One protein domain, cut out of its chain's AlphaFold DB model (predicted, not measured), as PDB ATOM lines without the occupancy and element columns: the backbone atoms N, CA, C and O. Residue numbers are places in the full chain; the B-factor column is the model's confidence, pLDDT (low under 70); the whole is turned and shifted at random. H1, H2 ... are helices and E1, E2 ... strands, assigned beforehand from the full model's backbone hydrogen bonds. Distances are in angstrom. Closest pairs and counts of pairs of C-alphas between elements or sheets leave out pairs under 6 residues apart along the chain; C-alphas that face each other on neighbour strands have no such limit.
ATOM      1  N   VAL A  20      16.950 -15.615  -6.028       71.50
ATOM      2  CA  VAL A  20      17.832 -14.445  -5.976       71.50
ATOM      3  C   VAL A  20      17.531 -13.502  -7.136       71.50
ATOM      4  O   VAL A  20      17.323 -12.319  -6.883       71.50
ATOM      5  N   ASP A  21      17.381 -14.011  -8.356       67.38
ATOM      6  CA  ASP A  21      17.013 -13.209  -9.526       67.38
ATOM      7  C   ASP A  21      15.631 -12.576  -9.348       67.38
ATOM      8  O   ASP A  21      15.460 -11.384  -9.571       67.38
ATOM      9  N   ARG A  22      14.658 -13.313  -8.796       65.88
ATOM     10  CA  ARG A  22      13.327 -12.760  -8.500       65.88
ATOM     11  C   ARG A  22      13.359 -11.680  -7.415       65.88
ATOM     12  O   ARG A  22      12.554 -10.751  -7.457       65.88
ATOM     13  N   ILE A  23      14.262 -11.786  -6.441       72.62
ATOM     14  CA  ILE A  23      14.481 -10.758  -5.413       72.62
ATOM     15  C   ILE A  23      15.170  -9.535  -6.025       72.62
ATOM     16  O   ILE A  23      14.757  -8.413  -5.745       72.62
ATOM     17  N   ILE A  24      16.177  -9.731  -6.878       65.19
ATOM     18  CA  ILE A  24      16.875  -8.657  -7.595       65.19
ATOM     19  C   ILE A  24      15.885  -7.927  -8.511       65.19
ATOM     20  O   ILE A  24      15.755  -6.711  -8.408       65.19
ATOM     21  N   ASP A  25      15.084  -8.643  -9.294       58.66
ATOM     22  CA  ASP A  25      14.063  -8.057 -10.167       58.66
ATOM     23  C   ASP A  25      12.977  -7.306  -9.384       58.66
ATOM     24  O   ASP A  25      12.515  -6.251  -9.823       58.66
ATOM     25  N   ALA A  26      12.601  -7.795  -8.196       60.50
ATOM     26  CA  ALA A  26      11.659  -7.113  -7.306       60.50
ATOM     27  C   ALA A  26      12.256  -5.858  -6.641       60.50
ATOM     28  O   ALA A  26      11.538  -4.886  -6.401       60.50
ATOM     29  N   ILE A  27      13.559  -5.861  -6.346       62.00
ATOM     30  CA  ILE A  27      14.279  -4.722  -5.755       62.00
ATOM     31  C   ILE A  27      14.555  -3.640  -6.807       62.00
ATOM     32  O   ILE A  27      14.414  -2.452  -6.509       62.00
ATOM     33  N   PHE A  28      14.913  -4.035  -8.031       63.31
ATOM     34  CA  PHE A  28      15.298  -3.131  -9.120       63.31
ATOM     35  C   PHE A  28      14.165  -2.815 -10.108       63.31
ATOM     36  O   PHE A  28      14.350  -1.981 -10.991       63.31
ATOM     37  N   GLY A  29      12.976  -3.397  -9.926       54.31
ATOM     38  CA  GLY A  29      11.761  -3.009 -10.645       54.31
ATOM     39  C   GLY A  29      11.746  -3.389 -12.126       54.31
ATOM     40  O   GLY A  29      11.100  -2.705 -12.910       54.31
ATOM     41  N   LEU A  30      12.436  -4.466 -12.516       56.62
ATOM     42  CA  LEU A  30      12.522  -4.913 -13.916       56.62
ATOM     43  C   LEU A  30      11.262  -5.652 -14.409       56.62
ATOM     44  O   LEU A  30      11.156  -5.959 -15.593       56.62
ATOM     45  N   ASN A  31      10.285  -5.900 -13.528       45.44
ATOM     46  CA  ASN A  31       8.965  -6.415 -13.892       45.44
ATOM     47  C   ASN A  31       7.921  -5.290 -13.844       45.44
ATOM     48  O   ASN A  31       7.364  -4.951 -12.797       45.44
ATOM     49  N   GLU A  32       7.668  -4.712 -15.014       44.81
ATOM     50  CA  GLU A  32       6.733  -3.618 -15.272       44.81
ATOM     51  C   GLU A  32       5.282  -4.140 -15.335       44.81
ATOM     52  O   GLU A  32       4.589  -4.068 -16.343       44.81
ATOM     53  N   ALA A  33       4.826  -4.729 -14.231       44.66
ATOM     54  CA  ALA A  33       3.422  -5.046 -13.975       44.66
ATOM     55  C   ALA A  33       3.143  -4.924 -12.470       44.66
ATOM     56  O   ALA A  33       2.633  -5.833 -11.817       44.66
ATOM     57  N   LEU A  34       3.557  -3.798 -11.891       42.56
ATOM     58  CA  LEU A  34       3.289  -3.458 -10.501       42.56
ATOM     59  C   LEU A  34       1.994  -2.646 -10.448       42.56
ATOM     60  O   LEU A  34       2.003  -1.432 -10.637       42.56
ATOM     61  N   GLU A  35       0.883  -3.315 -10.126       41.53
ATOM     62  CA  GLU A  35      -0.141  -2.689  -9.278       41.53
ATOM     63  C   GLU A  35       0.614  -1.911  -8.184       41.53
ATOM     64  O   GLU A  35       1.488  -2.510  -7.541       41.53
ATOM     65  N   PRO A  36       0.389  -0.599  -7.990       44.81
ATOM     66  CA  PRO A  36       1.147   0.182  -7.027       44.81
ATOM     67  C   PRO A  36       0.707  -0.210  -5.615       44.81
ATOM     68  O   PRO A  36       0.013   0.526  -4.918       44.81
ATOM     69  N   ILE A  37       1.148  -1.380  -5.155       47.56
ATOM     70  CA  ILE A  37       1.187  -1.744  -3.747       47.56
ATOM     71  C   ILE A  37       2.339  -0.929  -3.168       47.56
ATOM     72  O   ILE A  37       3.439  -1.420  -2.900       47.56
ATOM     73  N   THR A  38       2.118   0.375  -3.042       59.75
ATOM     74  CA  THR A  38       3.010   1.270  -2.323       59.75
ATOM     75  C   THR A  38       2.915   0.855  -0.863       59.75
ATOM     76  O   THR A  38       2.056   1.326  -0.125       59.75
ATOM     77  N   SER A  39       3.754  -0.105  -0.460       81.12
ATOM     78  CA  SER A  39       3.881  -0.502   0.940       81.12
ATOM     79  C   SER A  39       3.992   0.769   1.795       81.12
ATOM     80  O   SER A  39       4.769   1.662   1.427       81.12
ATOM     81  N   PRO A  40       3.271   0.869   2.927       86.62
ATOM     82  CA  PRO A  40       3.351   2.016   3.825       86.62
ATOM     83  C   PRO A  40       4.792   2.442   4.132       86.62
ATOM     84  O   PRO A  40       5.111   3.630   4.125       86.62
ATOM     85  N   ALA A  41       5.693   1.471   4.308       86.88
ATOM     86  CA  ALA A  41       7.115   1.708   4.531       86.88
ATOM     87  C   ALA A  41       7.801   2.434   3.359       86.88
ATOM     88  O   ALA A  41       8.592   3.352   3.586       86.88
ATOM     89  N   ARG A  42       7.479   2.067   2.111       87.88
ATOM     90  CA  ARG A  42       8.012   2.722   0.905       87.88
ATOM     91  C   ARG A  42       7.513   4.160   0.795       87.88
ATOM     92  O   ARG A  42       8.319   5.048   0.537       87.88
ATOM     93  N   GLY A  43       6.225   4.398   1.054       90.88
ATOM     94  CA  GLY A  43       5.659   5.751   1.081       90.88
ATOM     95  C   GLY A  43       6.324   6.639   2.138       90.88
ATOM     96  O   GLY A  43       6.748   7.754   1.841       90.88
ATOM     97  N   ILE A  44       6.521   6.119   3.355       91.19
ATOM     98  CA  ILE A  44       7.229   6.842   4.426       91.19
ATOM     99  C   ILE A  44       8.683   7.141   4.026       91.19
ATOM    100  O   ILE A  44       9.178   8.241   4.282       91.19
ATOM    101  N   HIS A  45       9.382   6.184   3.411       92.56
ATOM    102  CA  HIS A  45      10.760   6.384   2.963       92.56
ATOM    103  C   HIS A  45      10.857   7.460   1.873       92.56
ATOM    104  O   HIS A  45      11.717   8.336   1.952       92.56
ATOM    105  N   GLU A  46       9.943   7.447   0.903       92.56
ATOM    106  CA  GLU A  46       9.895   8.455  -0.155       92.56
ATOM    107  C   GLU A  46       9.610   9.853   0.405       92.56
ATOM    108  O   GLU A  46      10.325  10.806   0.095       92.56
ATOM    109  N   ALA A  47       8.645   9.976   1.320       93.19
ATOM    110  CA  ALA A  47       8.370  11.246   1.983       93.19
ATOM    111  C   ALA A  47       9.588  11.768   2.771       93.19
ATOM    112  O   ALA A  47       9.859  12.971   2.774       93.19
ATOM    113  N   ARG A  48      10.381  10.880   3.392       93.69
ATOM    114  CA  ARG A  48      11.648  11.247   4.053       93.69
ATOM    115  C   ARG A  48      12.708  11.727   3.071       93.69
ATOM    116  O   ARG A  48      13.385  12.710   3.367       93.69
ATOM    117  N   ARG A  49      12.852  11.059   1.926       94.88
ATOM    118  CA  ARG A  49      13.769  11.472   0.855       94.88
ATOM    119  C   ARG A  49      13.422  12.882   0.370       94.88
ATOM    120  O   ARG A  49      14.286  13.752   0.364       94.88
ATOM    121  N   LEU A  50      12.146  13.131   0.076       93.38
ATOM    122  CA  LEU A  50      11.643  14.447  -0.338       93.38
ATOM    123  C   LEU A  50      11.837  15.512   0.752       93.38
ATOM    124  O   LEU A  50      12.224  16.646   0.470       93.38
ATOM    125  N   ARG A  51      11.660  15.139   2.025       92.50
ATOM    126  CA  ARG A  51      11.966  16.023   3.157       92.50
ATOM    127  C   ARG A  51      13.439  16.422   3.200       92.50
ATOM    128  O   ARG A  51      13.735  17.575   3.502       92.50
ATOM    129  N   GLN A  52      14.356  15.490   2.940       92.12
ATOM    130  CA  GLN A  52      15.798  15.760   2.935       92.12
ATOM    131  C   GLN A  52      16.197  16.723   1.815       92.12
ATOM    132  O   GLN A  52      17.078  17.552   2.021       92.12
ATOM    133  N   THR A  53      15.516  16.670   0.668       93.56
ATOM    134  CA  THR A  53      15.718  17.616  -0.440       93.56
ATOM    135  C   THR A  53      14.957  18.934  -0.261       93.56
ATOM    136  O   THR A  53      15.079  19.824  -1.098       93.56
ATOM    137  N   GLY A  54      14.173  19.078   0.813       92.50
ATOM    138  CA  GLY A  54      13.401  20.284   1.129       92.50
ATOM    139  C   GLY A  54      12.042  20.393   0.430       92.50
ATOM    140  O   GLY A  54      11.346  21.388   0.627       92.50
ATOM    141  N   ASP A  55      11.624  19.381  -0.333       95.19
ATOM    142  CA  ASP A  55      10.345  19.377  -1.053       95.19
ATOM    143  C   ASP A  55       9.212  18.868  -0.146       95.19
ATOM    144  O   ASP A  55       8.743  17.729  -0.224       95.19
ATOM    145  N   LEU A  56       8.815  19.725   0.796       95.12
ATOM    146  CA  LEU A  56       7.814  19.395   1.811       95.12
ATOM    147  C   LEU A  56       6.409  19.207   1.222       95.12
ATOM    148  O   LEU A  56       5.639  18.406   1.749       95.12
ATOM    149  N   ASP A  57       6.075  19.926   0.147       94.50
ATOM    150  CA  ASP A  57       4.762  19.829  -0.498       94.50
ATOM    151  C   ASP A  57       4.596  18.470  -1.185       94.50
ATOM    152  O   ASP A  57       3.587  17.793  -0.962       94.50
ATOM    153  N   ARG A  58       5.612  17.999  -1.924       94.38
ATOM    154  CA  ARG A  58       5.581  16.634  -2.466       94.38
ATOM    155  C   ARG A  58       5.612  15.576  -1.372       94.38
ATOM    156  O   ARG A  58       4.894  14.586  -1.479       94.38
ATOM    157  N   ALA A  59       6.379  15.782  -0.301       95.12
ATOM    158  CA  ALA A  59       6.409  14.836   0.815       95.12
ATOM    159  C   ALA A  59       5.023  14.662   1.468       95.12
ATOM    160  O   ALA A  59       4.626  13.546   1.798       95.12
ATOM    161  N   LEU A  60       4.260  15.748   1.627       96.12
ATOM    162  CA  LEU A  60       2.884  15.694   2.128       96.12
ATOM    163  C   LEU A  60       1.908  15.079   1.115       96.12
ATOM    164  O   LEU A  60       0.972  14.397   1.533       96.12
ATOM    165  N   ALA A  61       2.129  15.274  -0.188       94.88
ATOM    166  CA  ALA A  61       1.327  14.634  -1.232       94.88
ATOM    167  C   ALA A  61       1.439  13.100  -1.178       94.88
ATOM    168  O   ALA A  61       0.418  12.421  -1.252       94.88
ATOM    169  N   VAL A  62       2.637  12.562  -0.914       94.62
ATOM    170  CA  VAL A  62       2.832  11.114  -0.705       94.62
ATOM    171  C   VAL A  62       1.942  10.592   0.425       94.62
ATOM    172  O   VAL A  62       1.305   9.554   0.280       94.62
ATOM    173  N   PHE A  63       1.836  11.320   1.542       94.81
ATOM    174  CA  PHE A  63       0.959  10.927   2.652       94.81
ATOM    175  C   PHE A  63      -0.534  11.047   2.337       94.81
ATOM    176  O   PHE A  63      -1.328  10.301   2.910       94.81
ATOM    177  N   ALA A  64      -0.914  11.950   1.433       94.00
ATOM    178  CA  ALA A  64      -2.300  12.084   1.002       94.00
ATOM    179  C   ALA A  64      -2.764  10.905   0.130       94.00
ATOM    180  O   ALA A  64      -3.952  10.585   0.126       94.00
ATOM    181  N   GLU A  65      -1.834  10.263  -0.578       92.31
ATOM    182  CA  GLU A  65      -2.079   9.098  -1.438       92.31
ATOM    183  C   GLU A  65      -1.796   7.761  -0.733       92.31
ATOM    184  O   GLU A  65      -2.148   6.701  -1.246       92.31
ATOM    185  N   LEU A  66      -1.186   7.802   0.455       91.19
ATOM    186  CA  LEU A  66      -0.804   6.619   1.214       91.19
ATOM    187  C   LEU A  66      -2.032   5.857   1.727       91.19
ATOM    188  O   LEU A  66      -2.745   6.338   2.613       91.19
ATOM    189  N   ASP A  67      -2.232   4.634   1.234       89.38
ATOM    190  CA  ASP A  67      -3.213   3.711   1.802       89.38
ATOM    191  C   ASP A  67      -2.624   2.977   3.013       89.38
ATOM    192  O   ASP A  67      -1.636   2.246   2.915       89.38
ATOM    193  N   LEU A  68      -3.247   3.169   4.177       90.38
ATOM    194  CA  LEU A  68      -2.886   2.479   5.412       90.38
ATOM    195  C   LEU A  68      -3.869   1.357   5.761       90.38
ATOM    196  O   LEU A  68      -3.779   0.821   6.861       90.38
ATOM    197  N   SER A  69      -4.809   0.978   4.890       87.69
ATOM    198  CA  SER A  69      -5.836  -0.037   5.169       87.69
ATOM    199  C   SER A  69      -5.248  -1.345   5.725       87.69
ATOM    200  O   SER A  69      -5.696  -1.805   6.777       87.69
ATOM    201  N   GLY A  70      -4.174  -1.855   5.114       85.88
ATOM    202  CA  GLY A  70      -3.440  -3.056   5.536       85.88
ATOM    203  C   GLY A  70      -2.262  -2.826   6.492       85.88
ATOM    204  O   GLY A  70      -1.565  -3.780   6.825       85.88
ATOM    205  N   ALA A  71      -2.014  -1.590   6.937       88.94
ATOM    206  CA  ALA A  71      -0.856  -1.265   7.767       88.94
ATOM    207  C   ALA A  71      -1.008  -1.763   9.215       88.94
ATOM    208  O   ALA A  71      -2.082  -1.656   9.826       88.94
ATOM    209  N   THR A  72       0.101  -2.219   9.794       90.06
ATOM    210  CA  THR A  72       0.226  -2.532  11.222       90.06
ATOM    211  C   THR A  72       0.106  -1.274  12.088       90.06
ATOM    212  O   THR A  72       0.331  -0.146  11.639       90.06
ATOM    213  N   ASP A  73      -0.176  -1.444  13.381       89.44
ATOM    214  CA  ASP A  73      -0.210  -0.320  14.328       89.44
ATOM    215  C   ASP A  73       1.135   0.415  14.428       89.44
ATOM    216  O   ASP A  73       1.175   1.631  14.628       89.44
ATOM    217  N   GLY A  74       2.248  -0.313  14.285       89.19
ATOM    218  CA  GLY A  74       3.588   0.269  14.230       89.19
ATOM    219  C   GLY A  74       3.737   1.222  13.048       89.19
ATOM    220  O   GLY A  74       4.098   2.384  13.238       89.19
ATOM    221  N   GLU A  75       3.371   0.762  11.853       89.81
ATOM    222  CA  GLU A  75       3.435   1.553  10.622       89.81
ATOM    223  C   GLU A  75       2.502   2.764  10.667       89.81
ATOM    224  O   GLU A  75       2.929   3.867  10.334       89.81
ATOM    225  N   ARG A  76       1.266   2.611  11.163       93.31
ATOM    226  CA  ARG A  76       0.333   3.743  11.329       93.31
ATOM    227  C   ARG A  76       0.884   4.804  12.277       93.31
ATOM    228  O   ARG A  76       0.729   5.998  12.022       93.31
ATOM    229  N   ARG A  77       1.531   4.393  13.376       91.31
ATOM    230  CA  ARG A  77       2.181   5.325  14.315       91.31
ATOM    231  C   ARG A  77       3.367   6.039  13.675       91.31
ATOM    232  O   ARG A  77       3.514   7.240  13.883       91.31
ATOM    233  N   TRP A  78       4.185   5.331  12.901       91.75
ATOM    234  CA  TRP A  78       5.318   5.928  12.190       91.75
ATOM    235  C   TRP A  78       4.879   6.888  11.086       91.75
ATOM    236  O   TRP A  78       5.393   8.003  11.031       91.75
ATOM    237  N   ALA A  79       3.891   6.507  10.274       93.94
ATOM    238  CA  ALA A  79       3.300   7.376   9.261       93.94
ATOM    239  C   ALA A  79       2.738   8.654   9.893       93.94
ATOM    240  O   ALA A  79       3.034   9.756   9.442       93.94
ATOM    241  N   TYR A  80       1.995   8.516  10.996       94.56
ATOM    242  CA  TYR A  80       1.474   9.655  11.744       94.56
ATOM    243  C   TYR A  80       2.582  10.576  12.270       94.56
ATOM    244  O   TYR A  80       2.480  11.793  12.133       94.56
ATOM    245  N   ALA A  81       3.641  10.018  12.863       93.12
ATOM    246  CA  ALA A  81       4.747  10.811  13.393       93.12
ATOM    247  C   ALA A  81       5.466  11.604  12.288       93.12
ATOM    248  O   ALA A  81       5.699  12.801  12.453       93.12
ATOM    249  N   GLU A  82       5.765  10.962  11.156       94.38
ATOM    250  CA  GLU A  82       6.431  11.613  10.023       94.38
ATOM    251  C   GLU A  82       5.536  12.678   9.373       94.38
ATOM    252  O   GLU A  82       5.991  13.790   9.109       94.38
ATOM    253  N   PHE A  83       4.246  12.379   9.191       95.69
ATOM    254  CA  PHE A  83       3.261  13.336   8.688       95.69
ATOM    255  C   PHE A  83       3.193  14.594   9.563       95.69
ATOM    256  O   PHE A  83       3.203  15.711   9.048       95.69
ATOM    257  N   VAL A  84       3.154  14.433  10.891       93.81
ATOM    258  CA  VAL A  84       3.109  15.568  11.823       93.81
ATOM    259  C   VAL A  84       4.405  16.383  11.784       93.81
ATOM    260  O   VAL A  84       4.330  17.610  11.830       93.81
ATOM    261  N   ASP A  85       5.579  15.750  11.676       93.25
ATOM    262  CA  ASP A  85       6.853  16.477  11.536       93.25
ATOM    263  C   ASP A  85       6.890  17.308  10.243       93.25
ATOM    264  O   ASP A  85       7.187  18.505  10.277       93.25
ATOM    265  N   LEU A  86       6.502  16.711   9.112       94.69
ATOM    266  CA  LEU A  86       6.389  17.406   7.828       94.69
ATOM    267  C   LEU A  86       5.411  18.574   7.891       94.69
ATOM    268  O   LEU A  86       5.757  19.689   7.501       94.69
ATOM    269  N   ALA A  87       4.213  18.334   8.421       94.38
ATOM    270  CA  ALA A  87       3.185  19.350   8.578       94.38
ATOM    271  C   ALA A  87       3.681  20.525   9.430       94.38
ATOM    272  O   ALA A  87       3.504  21.682   9.056       94.38
ATOM    273  N   ARG A  88       4.354  20.244  10.551       92.31
ATOM    274  CA  ARG A  88       4.930  21.282  11.417       92.31
ATOM    275  C   ARG A  88       5.989  22.107  10.706       92.31
ATOM    276  O   ARG A  88       6.002  23.319  10.877       92.31
ATOM    277  N   ARG A  89       6.871  21.477   9.926       92.44
ATOM    278  CA  ARG A  89       7.893  22.191   9.143       92.44
ATOM    279  C   ARG A  89       7.251  23.051   8.060       92.44
ATOM    280  O   ARG A  89       7.613  24.215   7.919       92.44
ATOM    281  N   ARG A  90       6.288  22.487   7.329       93.88
ATOM    282  CA  ARG A  90       5.661  23.123   6.169       93.88
ATOM    283  C   ARG A  90       4.746  24.284   6.535       93.88
ATOM    284  O   ARG A  90       4.771  25.309   5.859       93.88
ATOM    285  N   PHE A  91       3.944  24.115   7.580       91.94
ATOM    286  CA  PHE A  91       2.928  25.078   8.005       91.94
ATOM    287  C   PHE A  91       3.359  25.835   9.262       91.94
ATOM    288  O   PHE A  91       2.526  26.379   9.981       91.94
ATOM    289  N   ARG A  92       4.671  25.884   9.550       86.56
ATOM    290  CA  ARG A  92       5.204  26.574  10.733       86.56
ATOM    291  C   ARG A  92       4.763  28.028  10.782       86.56
ATOM    292  O   ARG A  92       4.587  28.543  11.872       86.56
ATOM    293  N   ALA A  93       4.652  28.711   9.646       84.88
ATOM    294  CA  ALA A  93       4.274  30.121   9.612       84.88
ATOM    295  C   ALA A  93       2.767  30.340   9.833       84.88
ATOM    296  O   ALA A  93       2.390  31.393  10.354       84.88
ATOM    297  N   ASP A  94       1.949  29.335   9.520       85.44
ATOM    298  CA  ASP A  94       0.494  29.424   9.438       85.44
ATOM    299  C   ASP A  94      -0.179  29.162  10.794       85.44
ATOM    300  O   ASP A  94       0.351  28.443  11.647       85.44
ATOM    301  N   ASP A  95      -1.385  29.703  10.992       86.44
ATOM    302  CA  ASP A  95      -2.263  29.323  12.111       86.44
ATOM    303  C   ASP A  95      -2.989  28.005  11.785       86.44
ATOM    304  O   ASP A  95      -4.203  27.937  11.579       86.44
ATOM    305  N   ALA A  96      -2.191  26.952  11.610       92.50
ATOM    306  CA  ALA A  96      -2.668  25.635  11.231       92.50
ATOM    307  C   ALA A  96      -3.156  24.840  12.452       92.50
ATOM    308  O   ALA A  96      -2.552  24.840  13.528       92.50
ATOM    309  N   LEU A  97      -4.234  24.088  12.256       94.38
ATOM    310  CA  LEU A  97      -4.844  23.191  13.226       94.38
ATOM    311  C   LEU A  97      -4.647  21.739  12.788       94.38
ATOM    312  O   LEU A  97      -4.794  21.400  11.616       94.38
ATOM    313  N   LEU A  98      -4.364  20.863  13.745       94.88
ATOM    314  CA  LEU A  98      -4.353  19.421  13.568       94.88
ATOM    315  C   LEU A  98      -5.695  18.836  14.021       94.88
ATOM    316  O   LEU A  98      -6.102  18.978  15.178       94.88
ATOM    317  N   TYR A  99      -6.355  18.127  13.115       95.25
ATOM    318  CA  TYR A  99      -7.502  17.281  13.411       95.25
ATOM    319  C   TYR A  99      -7.073  15.815  13.454       95.25
ATOM    320  O   TYR A  99      -6.440  15.328  12.519       95.25
ATOM    321  N   ARG A 100      -7.446  15.098  14.521       93.44
ATOM    322  CA  ARG A 100      -7.151  13.670  14.701       93.44
ATOM    323  C   ARG A 100      -8.425  12.906  15.087       93.44
ATOM    324  O   ARG A 100      -8.768  12.877  16.267       93.44
ATOM    325  N   PRO A 101      -9.119  12.266  14.130       89.44
ATOM    326  CA  PRO A 101     -10.322  11.483  14.418       89.44
ATOM    327  C   PRO A 101     -10.030  10.093  15.003       89.44
ATOM    328  O   PRO A 101     -10.941   9.448  15.510       89.44
ATOM    329  N   GLY A 102      -8.788   9.601  14.912       84.94
ATOM    330  CA  GLY A 102      -8.429   8.251  15.348       84.94
ATOM    331  C   GLY A 102      -6.936   7.949  15.232       84.94
ATOM    332  O   GLY A 102      -6.105   8.847  15.066       84.94
ATOM    333  N   THR A 103      -6.575   6.675  15.359       83.31
ATOM    334  CA  THR A 103      -5.191   6.202  15.202       83.31
ATOM    335  C   THR A 103      -4.800   6.182  13.729       83.31
ATOM    336  O   THR A 103      -5.561   5.698  12.900       83.31
ATOM    337  N   GLY A 104      -3.620   6.719  13.403       85.12
ATOM    338  CA  GLY A 104      -3.101   6.731  12.031       85.12
ATOM    339  C   GLY A 104      -3.808   7.695  11.078       85.12
ATOM    340  O   GLY A 104      -3.446   7.728   9.915       85.12
ATOM    341  N   ARG A 105      -4.779   8.487  11.557       92.94
ATOM    342  CA  ARG A 105      -5.548   9.435  10.742       92.94
ATOM    343  C   ARG A 105      -5.346  10.854  11.216       92.94
ATOM    344  O   ARG A 105      -5.472  11.127  12.414       92.94
ATOM    345  N   ALA A 106      -5.091  11.755  10.282       95.50
ATOM    346  CA  ALA A 106      -4.908  13.158  10.596       95.50
ATOM    347  C   ALA A 106      -5.240  14.061   9.411       95.50
ATOM    348  O   ALA A 106      -5.120  13.662   8.255       95.50
ATOM    349  N   ALA A 107      -5.605  15.302   9.711       96.75
ATOM    350  CA  ALA A 107      -5.664  16.371   8.728       96.75
ATOM    351  C   ALA A 107      -5.088  17.658   9.313       96.75
ATOM    352  O   ALA A 107      -5.315  17.973  10.484       96.75
ATOM    353  N   VAL A 108      -4.370  18.403   8.482       96.62
ATOM    354  CA  VAL A 108      -3.955  19.775   8.767       96.62
ATOM    355  C   VAL A 108      -4.962  20.708   8.127       96.62
ATOM    356  O   VAL A 108      -5.315  20.537   6.961       96.62
ATOM    357  N   LEU A 109      -5.421  21.683   8.895       96.19
ATOM    358  CA  LEU A 109      -6.487  22.597   8.532       96.19
ATOM    359  C   LEU A 109      -6.025  24.036   8.757       96.19
ATOM    360  O   LEU A 109      -5.377  24.306   9.761       96.19
ATOM    361  N   THR A 110      -6.394  24.964   7.886       94.88
ATOM    362  CA  THR A 110      -6.174  26.406   8.090       94.88
ATOM    363  C   THR A 110      -7.501  27.143   8.028       94.88
ATOM    364  O   THR A 110      -8.422  26.701   7.342       94.88
ATOM    365  N   ALA A 111      -7.624  28.254   8.751       93.25
ATOM    366  CA  ALA A 111      -8.822  29.083   8.676       93.25
ATOM    367  C   ALA A 111      -8.976  29.674   7.268       93.25
ATOM    368  O   ALA A 111      -8.035  30.270   6.748       93.25
ATOM    369  N   LEU A 112     -10.154  29.491   6.670       92.75
ATOM    370  CA  LEU A 112     -10.513  30.116   5.395       92.75
ATOM    371  C   LEU A 112     -11.390  31.351   5.635       92.75
ATOM    372  O   LEU A 112     -11.133  32.417   5.087       92.75
ATOM    373  N   ASP A 113     -12.395  31.217   6.502       91.31
ATOM    374  CA  ASP A 113     -13.297  32.294   6.909       91.31
ATOM    375  C   ASP A 113     -13.757  32.124   8.374       91.31
ATOM    376  O   ASP A 113     -13.178  31.366   9.161       91.31
ATOM    377  N   ARG A 114     -14.824  32.836   8.767       87.31
ATOM    378  CA  ARG A 114     -15.446  32.671  10.086       87.31
ATOM    379  C   ARG A 114     -16.142  31.310  10.206       87.31
ATOM    380  O   ARG A 114     -17.345  31.185   9.993       87.31
ATOM    381  N   GLY A 115     -15.393  30.327  10.693       89.19
ATOM    382  CA  GLY A 115     -15.919  29.029  11.108       89.19
ATOM    383  C   GLY A 115     -15.850  27.939  10.042       89.19
ATOM    384  O   GLY A 115     -16.305  26.824  10.320       89.19
ATOM    385  N   THR A 116     -15.262  28.202   8.873       95.19
ATOM    386  CA  THR A 116     -14.820  27.156   7.945       95.19
ATOM    387  C   THR A 116     -13.300  27.059   7.898       95.19
ATOM    388  O   THR A 116     -12.562  28.028   8.094       95.19
ATOM    389  N   LEU A 117     -12.838  25.835   7.672       96.06
ATOM    390  CA  LEU A 117     -11.434  25.487   7.582       96.06
ATOM    391  C   LEU A 117     -11.177  24.816   6.236       96.06
ATOM    392  O   LEU A 117     -11.978  23.999   5.782       96.06
ATOM    393  N   GLU A 118     -10.040  25.118   5.628       96.81
ATOM    394  CA  GLU A 118      -9.542  24.430   4.444       96.81
ATOM    395  C   GLU A 118      -8.563  23.333   4.862       96.81
ATOM    396  O   GLU A 118      -7.664  23.549   5.673       96.81
ATOM    397  N   VAL A 119      -8.724  22.143   4.293       97.00
ATOM    398  CA  VAL A 119      -7.799  21.027   4.453       97.00
ATOM    399  C   VAL A 119      -6.542  21.291   3.638       97.00
ATOM    400  O   VAL A 119      -6.606  21.398   2.421       97.00
ATOM    401  N   ARG A 120      -5.380  21.336   4.286       96.56
ATOM    402  CA  ARG A 120      -4.082  21.574   3.635       96.56
ATOM    403  C   ARG A 120      -3.275  20.299   3.423       96.56
ATOM    404  O   ARG A 120      -2.569  20.184   2.431       96.56
ATOM    405  N   ALA A 121      -3.401  19.332   4.328       96.81
ATOM    406  CA  ALA A 121      -2.755  18.025   4.219       96.81
ATOM    407  C   ALA A 121      -3.590  16.956   4.933       96.81
ATOM    408  O   ALA A 121      -4.320  17.271   5.876       96.81
ATOM    409  N   VAL A 122      -3.481  15.700   4.500       97.12
ATOM    410  CA  VAL A 122      -4.256  14.572   5.039       97.12
ATOM    411  C   VAL A 122      -3.397  13.319   5.158       97.12
ATOM    412  O   VAL A 122      -2.441  13.150   4.409       97.12
ATOM    413  N   LEU A 123      -3.774  12.447   6.088       96.00
ATOM    414  CA  LEU A 123      -3.218  11.116   6.289       96.00
ATOM    415  C   LEU A 123      -4.364  10.131   6.536       96.00
ATOM    416  O   LEU A 123      -5.112  10.320   7.500       96.00
ATOM    417  N   ASP A 124      -4.483   9.095   5.698       94.19
ATOM    418  CA  ASP A 124      -5.479   8.007   5.814       94.19
ATOM    419  C   ASP A 124      -6.919   8.513   6.063       94.19
ATOM    420  O   ASP A 124      -7.689   8.006   6.884       94.19
ATOM    421  N   MET A 125      -7.297   9.591   5.371       92.75
ATOM    422  CA  MET A 125      -8.632  10.179   5.437       92.75
ATOM    423  C   MET A 125      -9.241  10.263   4.042       92.75
ATOM    424  O   MET A 125      -8.563  10.560   3.071       92.75
ATOM    425  N   ARG A 126     -10.571  10.132   3.946       91.44
ATOM    426  CA  ARG A 126     -11.325  10.340   2.687       91.44
ATOM    427  C   ARG A 126     -11.367  11.804   2.220       91.44
ATOM    428  O   ARG A 126     -12.152  12.159   1.343       91.44
ATOM    429  N   TRP A 127     -10.643  12.692   2.888       93.69
ATOM    430  CA  TRP A 127     -10.551  14.097   2.510       93.69
ATOM    431  C   TRP A 127      -9.399  14.281   1.534       93.69
ATOM    432  O   TRP A 127      -8.517  13.439   1.445       93.69
ATOM    433  N   ARG A 128      -9.414  15.396   0.810       92.44
ATOM    434  CA  ARG A 128      -8.313  15.806  -0.057       92.44
ATOM    435  C   ARG A 128      -7.866  17.212   0.344       92.44
ATOM    436  O   ARG A 128      -8.709  17.964   0.851       92.44
ATOM    437  N   PRO A 129      -6.592  17.577   0.128       94.06
ATOM    438  CA  PRO A 129      -6.167  18.971   0.197       94.06
ATOM    439  C   PRO A 129      -7.078  19.873  -0.659       94.06
ATOM    440  O   PRO A 129      -7.552  19.450  -1.712       94.06
ATOM    441  N   GLY A 130      -7.381  21.077  -0.177       94.88
ATOM    442  CA  GLY A 130      -8.343  22.024  -0.754       94.88
ATOM    443  C   GLY A 130      -9.800  21.816  -0.320       94.88
ATOM    444  O   GLY A 130     -10.652  22.661  -0.585       94.88
ATOM    445  N   LYS A 131     -10.133  20.714   0.368       95.50
ATOM    446  CA  LYS A 131     -11.499  20.498   0.867       95.50
ATOM    447  C   LYS A 131     -11.841  21.500   1.971       95.50
ATOM    448  O   LYS A 131     -11.099  21.624   2.937       95.50
ATOM    449  N   VAL A 132     -13.021  22.112   1.894       96.50
ATOM    450  CA  VAL A 132     -13.550  22.985   2.953       96.50
ATOM    451  C   VAL A 132     -14.435  22.189   3.914       96.50
ATOM    452  O   VAL A 132     -15.242  21.351   3.502       96.50
ATOM    453  N   VAL A 133     -14.270  22.432   5.212       95.31
ATOM    454  CA  VAL A 133     -14.998  21.767   6.297       95.31
ATOM    455  C   VAL A 133     -15.453  22.781   7.347       95.31
ATOM    456  O   VAL A 133     -14.765  23.756   7.635       95.31
ATOM    457  N   SER A 134     -16.621  22.549   7.948       94.38
ATOM    458  CA  SER A 134     -17.118  23.388   9.045       94.38
ATOM    459  C   SER A 134     -16.378  23.075  10.343       94.38
ATOM    460  O   SER A 134     -16.338  21.921  10.775       94.38
ATOM    461  N   GLN A 135     -15.862  24.103  11.019       92.06
ATOM    462  CA  GLN A 135     -15.190  23.966  12.313       92.06
ATOM    463  C   GLN A 135     -16.116  23.354  13.375       92.06
ATOM    464  O   GLN A 135     -15.669  22.573  14.211       92.06
ATOM    465  N   ARG A 136     -17.425  23.642  13.316       91.31
ATOM    466  CA  ARG A 136     -18.419  23.120  14.277       91.31
ATOM    467  C   ARG A 136     -18.571  21.601  14.210       91.31
ATOM    468  O   ARG A 136     -18.923  20.973  15.205       91.31
ATOM    469  N   SER A 137     -18.305  21.013  13.046       88.50
ATOM    470  CA  SER A 137     -18.368  19.566  12.834       88.50
ATOM    471  C   SER A 137     -17.118  18.843  13.343       88.50
ATOM    472  O   SER A 137     -17.129  17.620  13.467       88.50
ATOM    473  N   LEU A 138     -16.044  19.578  13.648       89.44
ATOM    474  CA  LEU A 138     -14.749  19.023  14.020       89.44
ATOM    475  C   LEU A 138     -14.488  19.212  15.509       89.44
ATOM    476  O   LEU A 138     -14.010  20.245  15.973       89.44
ATOM    477  N   LYS A 139     -14.787  18.165  16.278       84.88
ATOM    478  CA  LYS A 139     -14.459  18.116  17.705       84.88
ATOM    479  C   LYS A 139     -12.979  17.783  17.899       84.88
ATOM    480  O   LYS A 139     -12.438  16.930  17.204       84.88
ATOM    481  N   GLY A 140     -12.342  18.414  18.884       83.62
ATOM    482  CA  GLY A 140     -10.976  18.065  19.291       83.62
ATOM    483  C   GLY A 140      -9.869  18.605  18.383       83.62
ATOM    484  O   GLY A 140      -8.777  18.042  18.380       83.62
ATOM    485  N   LEU A 141     -10.130  19.681  17.635       89.12
ATOM    486  CA  LEU A 141      -9.082  20.427  16.937       89.12
ATOM    487  C   LEU A 141      -8.020  20.904  17.930       89.12
ATOM    488  O   LEU A 141      -8.338  21.435  18.998       89.12
ATOM    489  N   ARG A 142      -6.754  20.713  17.574       89.50
ATOM    490  CA  ARG A 142      -5.608  21.187  18.348       89.50
ATOM    491  C   ARG A 142      -4.785  22.122  17.474       89.50
ATOM    492  O   ARG A 142      -4.657  21.838  16.288       89.50
ATOM    493  N   PRO A 143      -4.191  23.190  18.020       86.94
ATOM    494  CA  PRO A 143      -3.164  23.922  17.296       86.94
ATOM    495  C   PRO A 143      -2.085  22.947  16.818       86.94
ATOM    496  O   PRO A 143      -1.604  22.125  17.601       86.94
ATOM    497  N   LEU A 144      -1.709  23.028  15.541       83.69
ATOM    498  CA  LEU A 144      -0.560  22.279  15.023       83.69
ATOM    499  C   LEU A 144       0.749  22.774  15.672       83.69
ATOM    500  O   LEU A 144       1.722  22.026  15.700       83.69
TER     501      LEU A 144
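AT A GLANCE: This is residues 20 to 144 of the 150 residues of an uncharacterized protein of Chloroflexi bacterium (UniProt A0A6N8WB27). A strongly twisted sheet of four strands, E1 to E4, packs with E2 and E3 on the side of a three-helix bundle, H2, H3 and H4, in which H2 is the helix away from the sheet. A long link leads from this body out to H1, a short helix by itself at one end of the longest axis, and after E4 the last residues fold back to pair beside E1. The printed part has 125 residues with four named helices followed by four named strands; the sheet is antiparallel in the order E1, E2, E3, E4, and the class is mixed. The whole is only just compact, close to loose, with a radius of gyration of the C-alphas of 16.3 A and spans of 59 by 29 by 24 A.

IN THESE COORDINATES: E1 is residues 96 to 102, 18.8 A long, E2 residues 105 to 111, 20.0 A, E3 residues 116 to 123, 19.9 A, and E4 residues 132 to 134, 7.1 A. H4, residues 73 to 90, spans 25.5 A from C-alpha 73 at (-0.210, -0.320, 14.328). H3 is residues 56 to 65, 14.6 A, H2 residues 40 to 52, 18.6 A, and H1 residues 20 to 28, 12.0 A. H1 begins at C-alpha 20, (17.832, -14.445, -5.976), and E4 ends at C-alpha 134, (-17.118, 23.388, 9.045).

HOW THE PARTS SIT: The strands form a meander, each the antiparallel neighbour of the one before. N 99 and O 107 of E1 and E2 are 2.8 A apart, N 108 and O 121 of E2 and E3 2.8 A, and N 117 and O 133 of E3 and E4 2.8 A, each within hydrogen-bond range. E3 bends by 66 degrees at residue 120. Residues 97 to 98 of E1 also pair, antiparallel, with residues 142 to 143. H4 lies over E2 and E3 at a height over the sheet of 9.3 A and runs along the strands, at 8 degrees to E2 on the local plane; its closest C-alphas to E2 are Tyr 80 and Arg 105, 7.1 A. H3 is on the sheet but only just at the sheet's level, with a height of 3.8 A; the C-alphas of Ala 64 and Val 122 of E3 are closest, 5.1 A. H2, H3 and H4 form an up and down bundle, each running against the one before. H2 and H3, a helical hairpin, touch at a shallow tilt of 12 degrees, closest at the C-alphas of Ala 47 and Ala 59, 4.3 A. Every O i to N i+4 pair is within hydrogen-bond range in H1, H2 and H4, and 5 of 6 in H3.

THE WHOLE: The C-alphas of Val 20 and Arg 114 are farthest apart, 59.9 A. The printed part has no cut, and the link from H1 to H2, 11 residues, is long. Confidence is low, under 70, at residues 21 to 22 and 24 to 38; the mean pLDDT of the printed part is 86.6.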